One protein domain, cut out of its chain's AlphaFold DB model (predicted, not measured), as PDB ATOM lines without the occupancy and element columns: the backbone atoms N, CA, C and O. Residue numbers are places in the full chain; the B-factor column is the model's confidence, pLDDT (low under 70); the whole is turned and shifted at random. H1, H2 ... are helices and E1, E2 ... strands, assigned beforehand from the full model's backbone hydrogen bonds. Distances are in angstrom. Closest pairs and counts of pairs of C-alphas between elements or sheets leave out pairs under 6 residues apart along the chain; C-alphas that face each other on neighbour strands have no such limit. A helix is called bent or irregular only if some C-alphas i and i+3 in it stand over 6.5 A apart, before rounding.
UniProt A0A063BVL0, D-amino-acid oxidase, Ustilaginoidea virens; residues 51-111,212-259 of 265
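What this domain is: This is residues 51 to 111 and 212 to 259 of the 265 residues of the protein "D-amino-acid oxidase" of Ustilaginoidea virens (UniProt A0A063BVL0). A small sheet of three strands, E1, E3 and E2, is covered on one face by the long helix H4, which runs along the strands, while the short helix H2 lies slantwise over the opposite face. H1, at the start of the printed part, sticks out with residues 51 to 57 and 59 to 63 and joins the rest through a long link; the small H3 only grazes the sheet. The printed part has 109 residues, with four named helices and three named strands in the order H1 H2 E1 H3 E2 E3 H4. The sheet runs E1 E3 E2 and is mixed, and the class is mixed, helices and strands. The whole is compact, with a radius of gyration of the C-alphas of 14.2 A and spans of 38 by 36 by 29 A.

Where its parts are: H1, residues 51 to 63, begins at C-alpha 51 (38.410, 25.339, -87.616) and is 19.2 A long. It is neither bent nor irregular, but only just: C-alphas 51 and 54 are 6.2 A apart. H2 is residues 76 to 81, 10.3 A. E1, residues 91 to 94, begins at C-alpha 91 (12.127, 36.712, -82.216) and spans 9.7 A. H3 is residues 97 to 101, 8.2 A. E2, residues 214 to 221, spans 19.7 A, and E3, residues 224 to 230, spans 19.0 A. H4, residues 240 to 257, is 26.0 A long and ends at C-alpha 257 (5.921, 39.521, -72.293).

How they stand to each other: E3 is the inner strand. E1 and E3 are parallel at 23 degrees, with N 92 and O 225 at 2.8 A. E2 and E3 form an antiparallel hairpin at 158 degrees, with N 218 and O 226 at 2.8 A. H4 is on the sheet at a height of 9.2 A, over E3 and E2, at 15 degrees to E3 on the local plane; its closest C-alphas to E3 are those of Val 247 and Val 227, 6.8 A. H2 is on the opposite face, at a height of 8.3 A and only just over E3, with 3 of its C-alphas falling on it; on the local plane it stands at 52 degrees to E3. H3 only grazes the sheet with residues 97 to 100; the C-alphas of Gly 97 and Tyr 230, its closest to E3, are 4.8 A apart. H1 is not on the sheet, and is apart from H2 and H4. Every O i to N i+4 pair is within hydrogen-bond range in H4, against 8 of 9 in H1, 0 of 2 in H2 and 0 of 1 in H3; O i to N i+3 pairs are within range in 3 of 3 in H2 and 2 of 2 in H3.

The domain as a whole: The C-alphas farthest apart are those of Ala 51 and Gly 259, 40.3 A. Residues 112 to 211 are not printed, and C-alphas 111 and 212 are 9.3 A apart across the cut. The link from H1 to H2, 12 residues, is long. The mean pLDDT of the printed part is 96.9, and no printed residue is under 70.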
ATOM      1  N   ALA A  51      38.819  26.140 -86.463       95.62
ATOM      2  CA  ALA A  51      38.410  25.339 -87.616       95.62
ATOM      3  C   ALA A  51      37.597  24.099 -87.209       95.62
ATOM      4  O   ALA A  51      36.719  23.679 -87.957       95.62
ATOM      5  N   LEU A  52      37.858  23.547 -86.019       98.19
ATOM      6  CA  LEU A  52      37.114  22.414 -85.467       98.19
ATOM      7  C   LEU A  52      35.950  22.877 -84.589       98.19
ATOM      8  O   LEU A  52      34.842  22.367 -84.717       98.19
ATOM      9  N   TYR A  53      36.179  23.873 -83.733       98.69
ATOM     10  CA  TYR A  53      35.199  24.322 -82.748       98.69
ATOM     11  C   TYR A  53      33.907  24.850 -83.383       98.69
ATOM     12  O   TYR A  53      32.816  24.492 -82.950       98.69
ATOM     13  N   LEU A  54      34.008  25.627 -84.468       98.62
ATOM     14  CA  LEU A  54      32.819  26.121 -85.170       98.62
ATOM     15  C   LEU A  54      32.008  24.983 -85.808       98.62
ATOM     16  O   LEU A  54      30.781  25.018 -85.786       98.62
ATOM     17  N   GLN A  55      32.675  23.954 -86.341       98.38
ATOM     18  CA  GLN A  55      31.993  22.783 -86.904       98.38
ATOM     19  C   GLN A  55      31.363  21.923 -85.804       98.38
ATOM     20  O   GLN A  55      30.256  21.413 -85.972       98.38
ATOM     21  N   TRP A  56      32.027  21.812 -84.650       98.62
ATOM     22  CA  TRP A  56      31.466  21.160 -83.473       98.62
ATOM     23  C   TRP A  56      30.188  21.864 -82.993       98.62
ATOM     24  O   TRP A  56      29.188  21.181 -82.781       98.62
ATOM     25  N   LEU A  57      30.177  23.202 -82.911       98.75
ATOM     26  CA  LEU A  57      28.982  23.984 -82.559       98.75
ATOM     27  C   LEU A  57      27.834  23.761 -83.550       98.75
ATOM     28  O   LEU A  57      26.707  23.509 -83.127       98.75
ATOM     29  N   VAL A  58      28.114  23.768 -84.859       98.69
ATOM     30  CA  VAL A  58      27.116  23.411 -85.884       98.69
ATOM     31  C   VAL A  58      26.554  22.011 -85.625       98.69
ATOM     32  O   VAL A  58      25.338  21.832 -85.633       98.69
ATOM     33  N   GLY A  59      27.413  21.033 -85.327       98.75
ATOM     34  CA  GLY A  59      26.998  19.678 -84.961       98.75
ATOM     35  C   GLY A  59      26.092  19.632 -83.726       98.75
ATOM     36  O   GLY A  59      25.081  18.931 -83.746       98.75
ATOM     37  N   GLN A  60      26.396  20.403 -82.675       98.75
ATOM     38  CA  GLN A  60      25.529  20.504 -81.491       98.75
ATOM     39  C   GLN A  60      24.165  21.115 -81.835       98.75
ATOM     40  O   GLN A  60      23.135  20.584 -81.426       98.75
ATOM     41  N   CYS A  61      24.138  22.182 -82.636       98.69
ATOM     42  CA  CYS A  61      22.897  22.801 -83.100       98.69
ATOM     43  C   CYS A  61      22.036  21.817 -83.911       98.69
ATOM     44  O   CYS A  61      20.846  21.678 -83.636       98.69
ATOM     45  N   LEU A  62      22.632  21.091 -84.863       98.56
ATOM     46  CA  LEU A  62      21.926  20.093 -85.678       98.56
ATOM     47  C   LEU A  62      21.338  18.964 -84.822       98.56
ATOM     48  O   LEU A  62      20.190  18.576 -85.030       98.56
ATOM     49  N   ARG A  63      22.092  18.466 -83.832       98.56
ATOM     50  CA  ARG A  63      21.608  17.446 -82.882       98.56
ATOM     51  C   ARG A  63      20.373  17.903 -82.105       98.56
ATOM     52  O   ARG A  63      19.533  17.072 -81.783       98.56
ATOM     53  N   ASN A  64      20.260  19.203 -81.852       98.44
ATOM     54  CA  ASN A  64      19.124  19.822 -81.171       98.44
ATOM     55  C   ASN A  64      18.035  20.326 -82.142       98.44
ATOM     56  O   ASN A  64      17.159  21.087 -81.741       98.44
ATOM     57  N   GLY A  65      18.079  19.929 -83.419       98.12
ATOM     58  CA  GLY A  65      17.036  20.234 -84.403       98.12
ATOM     59  C   GLY A  65      17.126  21.620 -85.052       98.12
ATOM     60  O   GLY A  65      16.192  22.026 -85.743       98.12
ATOM     61  N   VAL A  66      18.228  22.357 -84.875       98.44
ATOM     62  CA  VAL A  66      18.433  23.638 -85.570       98.44
ATOM     63  C   VAL A  66      18.590  23.397 -87.071       98.44
ATOM     64  O   VAL A  66      19.413  22.590 -87.501       98.44
ATOM     65  N   VAL A  67      17.851  24.155 -87.880       98.19
ATOM     66  CA  VAL A  67      17.949  24.122 -89.343       98.19
ATOM     67  C   VAL A  67      18.831  25.267 -89.831       98.19
ATOM     68  O   VAL A  67      18.522  26.438 -89.611       98.19
ATOM     69  N   PHE A  68      19.909  24.937 -90.540       98.00
ATOM     70  CA  PHE A  68      20.784  25.927 -91.165       98.00
ATOM     71  C   PHE A  68      20.324  26.248 -92.587       98.00
ATOM     72  O   PHE A  68      20.075  25.355 -93.395       98.00
ATOM     73  N   LYS A  69      20.280  27.540 -92.917       96.44
ATOM     74  CA  LYS A  69      19.980  28.046 -94.258       96.44
ATOM     75  C   LYS A  69      21.004  29.108 -94.631       96.44
ATOM     76  O   LYS A  69      21.235  30.041 -93.867       96.44
ATOM     77  N   ARG A  70      21.602  28.989 -95.817       97.62
ATOM     78  CA  ARG A  70      22.402  30.081 -96.384       97.62
ATOM     79  C   ARG A  70      21.460  31.157 -96.909       97.62
ATOM     80  O   ARG A  70      20.576  30.861 -97.710       97.62
ATOM     81  N   ALA A  71      21.659  32.387 -96.460       95.75
ATOM     82  CA  ALA A  71      20.907  33.546 -96.905       95.75
ATOM     83  C   ALA A  71      21.803  34.786 -96.866       95.75
ATOM     84  O   ALA A  71      22.754  34.852 -96.086       95.75
ATOM     85  N   VAL A  72      21.473  35.758 -97.708       97.31
ATOM     86  CA  VAL A  72      22.004  37.118 -97.653       97.31
ATOM     87  C   VAL A  72      20.791  38.017 -97.503       97.31
ATOM     88  O   VAL A  72      19.860  37.902 -98.295       97.31
ATOM     89  N   ILE A  73      20.793  38.859 -96.476       97.38
ATOM     90  CA  ILE A  73      19.714  39.809 -96.207       97.38
ATOM     91  C   ILE A  73      20.276  41.223 -96.276       97.38
ATOM     92  O   ILE A  73      21.405  41.465 -95.846       97.38
ATOM     93  N   SER A  74      19.494  42.151 -96.819       98.00
ATOM     94  CA  SER A  74      19.864  43.569 -96.880       98.00
ATOM     95  C   SER A  74      19.286  44.373 -95.715       98.00
ATOM     96  O   SER A  74      19.836  45.404 -95.332       98.00
ATOM     97  N   HIS A  75      18.214  43.869 -95.103       98.44
ATOM     98  CA  HIS A  75      17.530  44.477 -93.970       98.44
ATOM     99  C   HIS A  75      17.104  43.410 -92.950       98.44
ATOM    100  O   HIS A  75      16.631  42.336 -93.321       98.44
ATOM    101  N   ILE A  76      17.187  43.722 -91.650       98.19
ATOM    102  CA  ILE A  76      16.883  42.775 -90.560       98.19
ATOM    103  C   ILE A  76      15.469  42.163 -90.642       98.19
ATOM    104  O   ILE A  76      15.293  40.982 -90.357       98.19
ATOM    105  N   LYS A  77      14.471  42.919 -91.126       97.31
ATOM    106  CA  LYS A  77      13.093  42.452 -91.335       97.31
ATOM    107  C   LYS A  77      12.970  41.249 -92.275       97.31
ATOM    108  O   LYS A  77      12.023  40.486 -92.148       97.31
ATOM    109  N   GLU A  78      13.912  41.045 -93.197       97.50
ATOM    110  CA  GLU A  78      13.905  39.880 -94.096       97.50
ATOM    111  C   GLU A  78      14.119  38.562 -93.328       97.50
ATOM    112  O   GLU A  78      13.653  37.501 -93.746       97.50
ATOM    113  N   ALA A  79      14.769  38.614 -92.158       96.88
ATOM    114  CA  ALA A  79      14.922  37.443 -91.299       96.88
ATOM    115  C   ALA A  79      13.572  36.954 -90.742       96.88
ATOM    116  O   ALA A  79      13.407  35.754 -90.519       96.88
ATOM    117  N   LYS A  80      12.575  37.845 -90.603       96.25
ATOM    118  CA  LYS A  80      11.232  37.515 -90.097       96.25
ATOM    119  C   LYS A  80      10.552  36.427 -90.925       96.25
ATOM    120  O   LYS A  80       9.912  35.546 -90.364       96.25
ATOM    121  N   THR A  81      10.707  36.456 -92.246       95.62
ATOM    122  CA  THR A  81      10.081  35.499 -93.175       95.62
ATOM    123  C   THR A  81      10.986  34.313 -93.519       95.62
ATOM    124  O   THR A  81      10.610  33.449 -94.307       95.62
ATOM    125  N   SER A  82      12.182  34.243 -92.928       94.19
ATOM    126  CA  SER A  82      13.207  33.254 -93.281       94.19
ATOM    127  C   SER A  82      13.161  31.967 -92.448       94.19
ATOM    128  O   SER A  82      13.991  31.081 -92.670       94.19
ATOM    129  N   SER A  83      12.208  31.839 -91.519       93.88
ATOM    130  CA  SER A  83      12.045  30.652 -90.673       93.88
ATOM    131  C   SER A  83      11.790  29.384 -91.491       93.88
ATOM    132  O   SER A  83      10.973  29.367 -92.414       93.88
ATOM    133  N   HIS A  84      12.426  28.279 -91.095       94.25
ATOM    134  CA  HIS A  84      12.208  26.966 -91.707       94.25
ATOM    135  C   HIS A  84      10.789  26.416 -91.467       94.25
ATOM    136  O   HIS A  84      10.350  25.528 -92.190       94.25
ATOM    137  N   THR A  85      10.063  26.939 -90.473       94.56
ATOM    138  CA  THR A  85       8.692  26.509 -90.149       94.56
ATOM    139  C   THR A  85       7.640  27.065 -91.113       94.56
ATOM    140  O   THR A  85       6.464  26.728 -90.991       94.56
ATOM    141  N   GLY A  86       8.028  27.970 -92.020       92.81
ATOM    142  CA  GLY A  86       7.116  28.702 -92.905       92.81
ATOM    143  C   GLY A  86       6.297  29.796 -92.206       92.81
ATOM    144  O   GLY A  86       5.617  30.566 -92.878       92.81
ATOM    145  N   LYS A  87       6.367  29.898 -90.873       95.69
ATOM    146  CA  LYS A  87       5.738  30.969 -90.084       95.69
ATOM    147  C   LYS A  87       6.702  32.138 -89.901       95.69
ATOM    148  O   LYS A  87       7.916  31.952 -89.925       95.69
ATOM    149  N   HIS A  88       6.169  33.334 -89.659       96.69
ATOM    150  CA  HIS A  88       7.003  34.472 -89.274       96.69
ATOM    151  C   HIS A  88       7.687  34.218 -87.926       96.69
ATOM    152  O   HIS A  88       7.066  33.690 -87.003       96.69
ATOM    153  N   ALA A  89       8.956  34.602 -87.812       96.06
ATOM    154  CA  ALA A  89       9.674  34.563 -86.546       96.06
ATOM    155  C   ALA A  89       9.110  35.622 -85.581       96.06
ATOM    156  O   ALA A  89       8.965  36.785 -85.957       96.06
ATOM    157  N   SER A  90       8.819  35.226 -84.342       95.75
ATOM    158  CA  SER A  90       8.455  36.148 -83.254       95.75
ATOM    159  C   SER A  90       9.680  36.818 -82.625       95.75
ATOM    160  O   SER A  90       9.572  37.909 -82.071       95.75
ATOM    161  N   ILE A  91      10.858  36.195 -82.737       97.94
ATOM    162  CA  ILE A  91      12.127  36.712 -82.216       97.94
ATOM    163  C   ILE A  91      13.231  36.478 -83.251       97.94
ATOM    164  O   ILE A  91      13.368  35.379 -83.791       97.94
ATOM    165  N   ILE A  92      14.035  37.507 -83.512       98.50
ATOM    166  CA  ILE A  92      15.202  37.475 -84.396       98.50
ATOM    167  C   ILE A  92      16.448  37.765 -83.562       98.50
ATOM    168  O   ILE A  92      16.544  38.815 -82.939       98.50
ATOM    169  N   ILE A  93      17.441  36.878 -83.591       98.75
ATOM    170  CA  ILE A  93      18.734  37.135 -82.943       98.75
ATOM    171  C   ILE A  93      19.683  37.741 -83.983       98.75
ATOM    172  O   ILE A  93      20.097  37.065 -84.927       98.75
ATOM    173  N   ASN A  94      20.032  39.021 -83.835       98.81
ATOM    174  CA  ASN A  94      20.998  39.688 -84.707       98.81
ATOM    175  C   ASN A  94      22.435  39.447 -84.209       98.81
ATOM    176  O   ASN A  94      22.962  40.228 -83.416       98.81
ATOM    177  N   ALA A  95      23.076  38.408 -84.748       98.69
ATOM    178  CA  ALA A  95      24.484  38.073 -84.508       98.69
ATOM    179  C   ALA A  95      25.395  38.364 -85.724       98.69
ATOM    180  O   ALA A  95      26.313  37.605 -86.028       98.69
ATOM    181  N   THR A  96      25.137  39.447 -86.469       98.56
ATOM    182  CA  THR A  96      25.793  39.704 -87.772       98.56
ATOM    183  C   THR A  96      27.183  40.354 -87.702       98.56
ATOM    184  O   THR A  96      27.812  40.578 -88.739       98.56
ATOM    185  N   GLY A  97      27.715  40.632 -86.507       98.44
ATOM    186  CA  GLY A  97      29.060  41.202 -86.348       98.44
ATOM    187  C   GLY A  97      29.218  42.532 -87.097       98.44
ATOM    188  O   GLY A  97      28.390  43.424 -86.946       98.44
ATOM    189  N   LEU A  98      30.261  42.659 -87.934       98.00
ATOM    190  CA  LEU A  98      30.472  43.841 -88.793       98.00
ATOM    191  C   LEU A  98      29.319  44.096 -89.773       98.00
ATOM    192  O   LEU A  98      29.172  45.220 -90.245       98.00
ATOM    193  N   GLY A  99      28.487  43.089 -90.064       98.44
ATOM    194  CA  GLY A  99      27.295  43.254 -90.893       98.44
ATOM    195  C   GLY A  99      26.320  44.293 -90.333       98.44
ATOM    196  O   GLY A  99      25.735  45.042 -91.114       98.44
ATOM    197  N   SER A 100      26.218  44.422 -89.001       98.62
ATOM    198  CA  SER A 100      25.354  45.412 -88.338       98.62
ATOM    199  C   SER A 100      25.667  46.861 -88.724       98.62
ATOM    200  O   SER A 100      24.776  47.696 -88.630       98.62
ATOM    201  N   LEU A 101      26.881  47.161 -89.208       98.25
ATOM    202  CA  LEU A 101      27.241  48.495 -89.703       98.25
ATOM    203  C   LEU A 101      26.379  48.924 -90.902       98.25
ATOM    204  O   LEU A 101      26.066  50.098 -91.051       98.25
ATOM    205  N   LYS A 102      26.022  47.981 -91.785       98.31
ATOM    206  CA  LYS A 102      25.334  48.268 -93.059       98.31
ATOM    207  C   LYS A 102      23.961  47.609 -93.187       98.31
ATOM    208  O   LYS A 102      23.236  47.916 -94.129       98.31
ATOM    209  N   LEU A 103      23.607  46.698 -92.282       98.75
ATOM    210  CA  LEU A 103      22.326  45.997 -92.308       98.75
ATOM    211  C   LEU A 103      21.175  46.985 -92.071       98.75
ATOM    212  O   LEU A 103      21.118  47.626 -91.022       98.75
ATOM    213  N   GLY A 104      20.244  47.084 -93.024       98.50
ATOM    214  CA  GLY A 104      19.071  47.951 -92.915       98.50
ATOM    215  C   GLY A 104      18.229  47.634 -91.676       98.50
ATOM    216  O   GLY A 104      18.033  46.462 -91.332       98.50
ATOM    217  N   GLY A 105      17.753  48.677 -90.997       97.62
ATOM    218  CA  GLY A 105      17.064  48.564 -89.706       97.62
ATOM    219  C   GLY A 105      17.992  48.305 -88.513       97.62
ATOM    220  O   GLY A 105      17.493  48.059 -87.425       97.62
ATOM    221  N   VAL A 106      19.317  48.324 -88.710       98.44
ATOM    222  CA  VAL A 106      20.313  48.312 -87.626       98.44
ATOM    223  C   VAL A 106      21.299  49.460 -87.811       98.44
ATOM    224  O   VAL A 106      21.349  50.337 -86.960       98.44
ATOM    225  N   GLN A 107      22.047  49.469 -88.923       98.25
ATOM    226  CA  GLN A 107      22.955  50.552 -89.341       98.25
ATOM    227  C   GLN A 107      23.776  51.164 -88.188       98.25
ATOM    228  O   GLN A 107      23.804  52.376 -87.994       98.25
ATOM    229  N   ASP A 108      24.429  50.317 -87.391       98.31
ATOM    230  CA  ASP A 108      25.182  50.764 -86.219       98.31
ATOM    231  C   ASP A 108      26.527  51.379 -86.638       98.31
ATOM    232  O   ASP A 108      27.537  50.687 -86.776       98.31
ATOM    233  N   GLU A 109      26.535  52.699 -86.837       97.31
ATOM    234  CA  GLU A 109      27.703  53.492 -87.252       97.31
ATOM    235  C   GLU A 109      28.813  53.570 -86.188       97.31
ATOM    236  O   GLU A 109      29.904  54.070 -86.459       97.31
ATOM    237  N   THR A 110      28.584  53.039 -84.978       97.25
ATOM    238  CA  THR A 110      29.633  52.921 -83.952       97.25
ATOM    239  C   THR A 110      30.537  51.702 -84.163       97.25
ATOM    240  O   THR A 110      31.532  51.530 -83.448       97.25
ATOM    241  N   MET A 111      30.204  50.853 -85.140       98.12
ATOM    242  CA  MET A 111      31.007  49.712 -85.568       98.12
ATOM    243  C   MET A 111      32.174  50.149 -86.462       98.12
ATOM    244  O   MET A 111      32.031  50.984 -87.350       98.12
ATOM    245  N   GLY A 212      31.401  49.155 -76.985       94.44
ATOM    246  CA  GLY A 212      31.447  47.766 -76.518       94.44
ATOM    247  C   GLY A 212      30.384  46.877 -77.171       94.44
ATOM    248  O   GLY A 212      29.722  47.282 -78.129       94.44
ATOM    249  N   VAL A 213      30.226  45.649 -76.675       96.81
ATOM    250  CA  VAL A 213      29.218  44.703 -77.184       96.81
ATOM    251  C   VAL A 213      27.802  45.267 -77.029       96.81
ATOM    252  O   VAL A 213      27.510  45.977 -76.070       96.81
ATOM    253  N   ARG A 214      26.918  44.962 -77.981       98.38
ATOM    254  CA  ARG A 214      25.482  45.242 -77.891       98.38
ATOM    255  C   ARG A 214      24.748  43.926 -77.633       98.38
ATOM    256  O   ARG A 214      24.646  43.113 -78.554       98.38
ATOM    257  N   VAL A 215      24.271  43.747 -76.399       98.56
ATOM    258  CA  VAL A 215      23.382  42.653 -75.971       98.56
ATOM    259  C   VAL A 215      22.130  43.273 -75.364       98.56
ATOM    260  O   VAL A 215      22.120  43.655 -74.199       98.56
ATOM    261  N   GLU A 216      21.102  43.462 -76.183       98.31
ATOM    262  CA  GLU A 216      19.853  44.123 -75.787       98.31
ATOM    263  C   GLU A 216      18.709  43.722 -76.725       98.31
ATOM    264  O   GLU A 216      18.952  43.211 -77.824       98.31
ATOM    265  N   LYS A 217      17.465  43.965 -76.304       97.94
ATOM    266  CA  LYS A 217      16.262  43.701 -77.100       97.94
ATOM    267  C   LYS A 217      15.633  44.989 -77.635       97.94
ATOM    268  O   LYS A 217      15.596  46.002 -76.945       97.94
ATOM    269  N   GLU A 218      15.096  44.923 -78.845       97.62
ATOM    270  CA  GLU A 218      14.434  46.022 -79.552       97.62
ATOM    271  C   GLU A 218      13.181  45.486 -80.265       97.62
ATOM    272  O   GLU A 218      13.183  44.360 -80.769       97.62
ATOM    273  N   ARG A 219      12.088  46.257 -80.316       96.88
ATOM    274  CA  ARG A 219      10.909  45.863 -81.103       96.88
ATOM    275  C   ARG A 219      11.149  46.156 -82.580       96.88
ATOM    276  O   ARG A 219      11.398  47.299 -82.940       96.88
ATOM    277  N   LEU A 220      10.997  45.140 -83.431       96.50
ATOM    278  CA  LEU A 220      10.936  45.340 -84.881       96.50
ATOM    279  C   LEU A 220       9.551  45.845 -85.299       96.50
ATOM    280  O   LEU A 220       9.440  46.755 -86.115       96.50
ATOM    281  N   ASP A 221       8.506  45.214 -84.762       95.00
ATOM    282  CA  ASP A 221       7.099  45.561 -84.955       95.00
ATOM    283  C   ASP A 221       6.244  44.969 -83.819       95.00
ATOM    284  O   ASP A 221       6.776  44.415 -82.854       95.00
ATOM    285  N   ASP A 222       4.917  45.079 -83.918       92.31
ATOM    286  CA  ASP A 222       3.981  44.632 -82.877       92.31
ATOM    287  C   ASP A 222       4.092  43.139 -82.534       92.31
ATOM    288  O   ASP A 222       3.760  42.746 -81.417       92.31
ATOM    289  N   ALA A 223       4.559  42.311 -83.475       92.88
ATOM    290  CA  ALA A 223       4.599  40.855 -83.351       92.88
ATOM    291  C   ALA A 223       6.022  40.276 -83.346       92.88
ATOM    292  O   ALA A 223       6.185  39.054 -83.279       92.88
ATOM    293  N   THR A 224       7.059  41.108 -83.484       96.44
ATOM    294  CA  THR A 224       8.431  40.625 -83.648       96.44
ATOM    295  C   THR A 224       9.437  41.458 -82.871       96.44
ATOM    296  O   THR A 224       9.510  42.679 -83.002       96.44
ATOM    297  N   TRP A 225      10.279  40.756 -82.123       98.25
ATOM    298  CA  TRP A 225      11.411  41.318 -81.400       98.25
ATOM    299  C   TRP A 225      12.732  41.005 -82.091       98.25
ATOM    300  O   TRP A 225      12.885  39.975 -82.753       98.25
ATOM    301  N   ILE A 226      13.708  41.878 -81.885       98.56
ATOM    302  CA  ILE A 226      15.111  41.649 -82.200       98.56
ATOM    303  C   ILE A 226      15.874  41.570 -80.883       98.56
ATOM    304  O   ILE A 226      15.679  42.401 -80.004       98.56
ATOM    305  N   VAL A 227      16.768  40.594 -80.759       98.81
ATOM    306  CA  VAL A 227      17.790  40.551 -79.711       98.81
ATOM    307  C   VAL A 227      19.144  40.713 -80.386       98.81
ATOM    308  O   VAL A 227      19.563  39.876 -81.189       98.81
ATOM    309  N   HIS A 228      19.814  41.827 -80.122       98.81
ATOM    310  CA  HIS A 228      21.139  42.113 -80.652       98.81
ATOM    311  C   HIS A 228      22.205  41.332 -79.885       98.81
ATOM    312  O   HIS A 228      22.116  41.196 -78.672       98.81
ATOM    313  N   ASN A 229      23.199  40.807 -80.603       98.81
ATOM    314  CA  ASN A 229      24.384  40.177 -80.028       98.81
ATOM    315  C   ASN A 229      25.584  40.348 -80.974       98.81
ATOM    316  O   ASN A 229      25.955  39.443 -81.729       98.81
ATOM    317  N   TYR A 230      26.161  41.548 -81.011       98.75
ATOM    318  CA  TYR A 230      27.284  41.879 -81.896       98.75
ATOM    319  C   TYR A 230      28.214  42.940 -81.281       98.75
ATOM    320  O   TYR A 230      27.913  43.522 -80.245       98.75
ATOM    321  N   GLY A 231      29.361  43.201 -81.921       98.25
ATOM    322  CA  GLY A 231      30.348  44.175 -81.424       98.25
ATOM    323  C   GLY A 231      31.442  43.577 -80.530       98.25
ATOM    324  O   GLY A 231      32.036  44.278 -79.718       98.25
ATOM    325  N   HIS A 232      31.715  42.278 -80.672       97.88
ATOM    326  CA  HIS A 232      32.620  41.511 -79.806       97.88
ATOM    327  C   HIS A 232      34.127  41.772 -79.996       97.88
ATOM    328  O   HIS A 232      34.946  41.119 -79.350       97.88
ATOM    329  N   ALA A 233      34.523  42.663 -80.912       95.69
ATOM    330  CA  ALA A 233      35.921  43.014 -81.172       95.69
ATOM    331  C   ALA A 233      36.862  41.782 -81.228       95.69
ATOM    332  O   ALA A 233      36.651  40.871 -82.030       95.69
ATOM    333  N   GLY A 234      37.925  41.766 -80.413       94.50
ATOM    334  CA  GLY A 234      38.904  40.676 -80.336       94.50
ATOM    335  C   GLY A 234      38.565  39.542 -79.370       94.50
ATOM    336  O   GLY A 234      39.291  38.555 -79.356       94.50
ATOM    337  N   TRP A 235      37.477  39.644 -78.604       94.62
ATOM    338  CA  TRP A 235      37.188  38.757 -77.472       94.62
ATOM    339  C   TRP A 235      35.959  37.857 -77.693       94.62
ATOM    340  O   TRP A 235      35.532  37.136 -76.795       94.62
ATOM    341  N   GLY A 236      35.399  37.821 -78.905       97.62
ATOM    342  CA  GLY A 236      34.164  37.072 -79.177       97.62
ATOM    343  C   GLY A 236      34.196  35.581 -78.826       97.62
ATOM    344  O   GLY A 236      33.151  35.035 -78.505       97.62
ATOM    345  N   TYR A 237      35.361  34.923 -78.831       98.25
ATOM    346  CA  TYR A 237      35.464  33.532 -78.365       98.25
ATOM    347  C   TYR A 237      35.444  33.428 -76.836       98.25
ATOM    348  O   TYR A 237      34.644  32.660 -76.305       98.25
ATOM    349  N   GLN A 238      36.273  34.204 -76.129       95.81
ATOM    350  CA  GLN A 238      36.382  34.129 -74.664       95.81
ATOM    351  C   GLN A 238      35.095  34.563 -73.945       95.81
ATOM    352  O   GLN A 238      34.788  34.028 -72.891       95.81
ATOM    353  N   GLY A 239      34.318  35.484 -74.529       95.69
ATOM    354  CA  GLY A 239      33.025  35.913 -73.981       95.69
ATOM    355  C   GLY A 239      31.803  35.220 -74.593       95.69
ATOM    356  O   GLY A 239      30.681  35.592 -74.269       95.69
ATOM    357  N   SER A 240      31.994  34.242 -75.489       98.25
ATOM    358  CA  SER A 240      30.901  33.680 -76.304       98.25
ATOM    359  C   SER A 240      29.749  33.098 -75.481       98.25
ATOM    360  O   SER A 240      28.596  33.427 -75.751       98.25
ATOM    361  N   TYR A 241      30.050  32.256 -74.489       98.19
ATOM    362  CA  TYR A 241      29.029  31.622 -73.651       98.19
ATOM    363  C   TYR A 241      28.283  32.641 -72.790       98.19
ATOM    364  O   TYR A 241      27.061  32.674 -72.855       98.19
ATOM    365  N   GLY A 242      28.989  33.537 -72.093       98.06
ATOM    366  CA  GLY A 242      28.342  34.565 -71.267       98.06
ATOM    367  C   GLY A 242      27.450  35.514 -72.078       98.06
ATOM    368  O   GLY A 242      26.327  35.811 -71.680       98.06
ATOM    369  N   CYS A 243      27.885  35.939 -73.272       98.44
ATOM    370  CA  CYS A 243      27.024  36.728 -74.162       98.44
ATOM    371  C   CYS A 243      25.817  35.921 -74.669       98.44
ATOM    372  O   CYS A 243      24.732  36.479 -74.819       98.44
ATOM    373  N   ALA A 244      25.981  34.624 -74.946       98.69
ATOM    374  CA  ALA A 244      24.874  33.765 -75.359       98.69
ATOM    375  C   ALA A 244      23.860  33.529 -74.227       98.69
ATOM    376  O   ALA A 244      22.662  33.522 -74.498       98.69
ATOM    377  N   GLU A 245      24.311  33.396 -72.980       98.62
ATOM    378  CA  GLU A 245      23.445  33.318 -71.796       98.62
ATOM    379  C   GLU A 245      22.616  34.598 -71.638       98.62
ATOM    380  O   GLU A 245      21.393  34.513 -71.560       98.62
ATOM    381  N   GLY A 246      23.234  35.780 -71.759       98.56
ATOM    382  CA  GLY A 246      22.497  37.052 -71.753       98.56
ATOM    383  C   GLY A 246      21.466  37.168 -72.888       98.56
ATOM    384  O   GLY A 246      20.377  37.706 -72.705       98.56
ATOM    385  N   VAL A 247      21.746  36.601 -74.069       98.75
ATOM    386  CA  VAL A 247      20.741  36.500 -75.146       98.75
ATOM    387  C   VAL A 247      19.581  35.589 -74.746       98.75
ATOM    388  O   VAL A 247      18.431  35.919 -75.034       98.75
ATOM    389  N   VAL A 248      19.852  34.449 -74.107       98.56
ATOM    390  CA  VAL A 248      18.810  33.522 -73.640       98.56
ATOM    391  C   VAL A 248      17.918  34.188 -72.593       98.56
ATOM    392  O   VAL A 248      16.697  34.059 -72.682       98.56
ATOM    393  N   GLU A 249      18.495  34.943 -71.657       98.50
ATOM    394  CA  GLU A 249      17.752  35.731 -70.666       98.50
ATOM    395  C   GLU A 249      16.785  36.711 -71.345       98.50
ATOM    396  O   GLU A 249      15.577  36.649 -71.110       98.50
ATOM    397  N   LEU A 250      17.276  37.518 -72.289       98.56
ATOM    398  CA  LEU A 250      16.448  38.470 -73.040       98.56
ATOM    399  C   LEU A 250      15.351  37.783 -73.867       98.56
ATOM    400  O   LEU A 250      14.227  38.279 -73.952       98.56
ATOM    401  N   VAL A 251      15.648  36.630 -74.475       98.25
ATOM    402  CA  VAL A 251      14.651  35.825 -75.199       98.25
ATOM    403  C   VAL A 251      13.552  35.344 -74.250       98.25
ATOM    404  O   VAL A 251      12.377  35.379 -74.614       98.25
ATOM    405  N   ASN A 252      13.910  34.907 -73.044       97.19
ATOM    406  CA  ASN A 252      12.947  34.453 -72.044       97.19
ATOM    407  C   ASN A 252      12.076  35.605 -71.530       97.19
ATOM    408  O   ASN A 252      10.866  35.430 -71.397       97.19
ATOM    409  N   GLU A 253      12.640  36.796 -71.325       96.81
ATOM    410  CA  GLU A 253      11.850  37.987 -71.002       96.81
ATOM    411  C   GLU A 253      10.821  38.298 -72.098       96.81
ATOM    412  O   GLU A 253       9.645  38.488 -71.800       96.81
ATOM    413  N   VAL A 254      11.235  38.287 -73.372       95.75
ATOM    414  CA  VAL A 254      10.328  38.517 -74.511       95.75
ATOM    415  C   VAL A 254       9.208  37.476 -74.559       95.75
ATOM    416  O   VAL A 254       8.051  37.815 -74.806       95.75
ATOM    417  N   LYS A 255       9.523  36.200 -74.313       93.62
ATOM    418  CA  LYS A 255       8.510  35.138 -74.239       93.62
ATOM    419  C   LYS A 255       7.513  35.376 -73.107       93.62
ATOM    420  O   LYS A 255       6.312  35.224 -73.327       93.62
ATOM    421  N   GLY A 256       7.997  35.797 -71.940       90.62
ATOM    422  CA  GLY A 256       7.156  36.180 -70.808       90.62
ATOM    423  C   GLY A 256       6.219  37.344 -71.143       90.62
ATOM    424  O   GLY A 256       5.026  37.268 -70.858       90.62
ATOM    425  N   GLU A 257       6.722  38.380 -71.822       86.00
ATOM    426  CA  GLU A 257       5.921  39.521 -72.293       86.00
ATOM    427  C   GLU A 257       4.842  39.116 -73.310       86.00
ATOM    428  O   GLU A 257       3.756  39.694 -73.327       86.00
ATOM    429  N   ASN A 258       5.111  38.094 -74.125       84.12
ATOM    430  CA  ASN A 258       4.154  37.545 -75.086       84.12
ATOM    431  C   ASN A 258       3.161  36.543 -74.461       84.12
ATOM    432  O   ASN A 258       2.308  36.011 -75.172       84.12
ATOM    433  N   GLY A 259       3.255  36.265 -73.155       78.25
ATOM    434  CA  GLY A 259       2.399  35.295 -72.468       78.25
ATOM    435  C   GLY A 259       2.704  33.832 -72.814       78.25
ATOM    436  O   GLY A 259       1.861  32.962 -72.595       78.25
TER     437      GLY A 259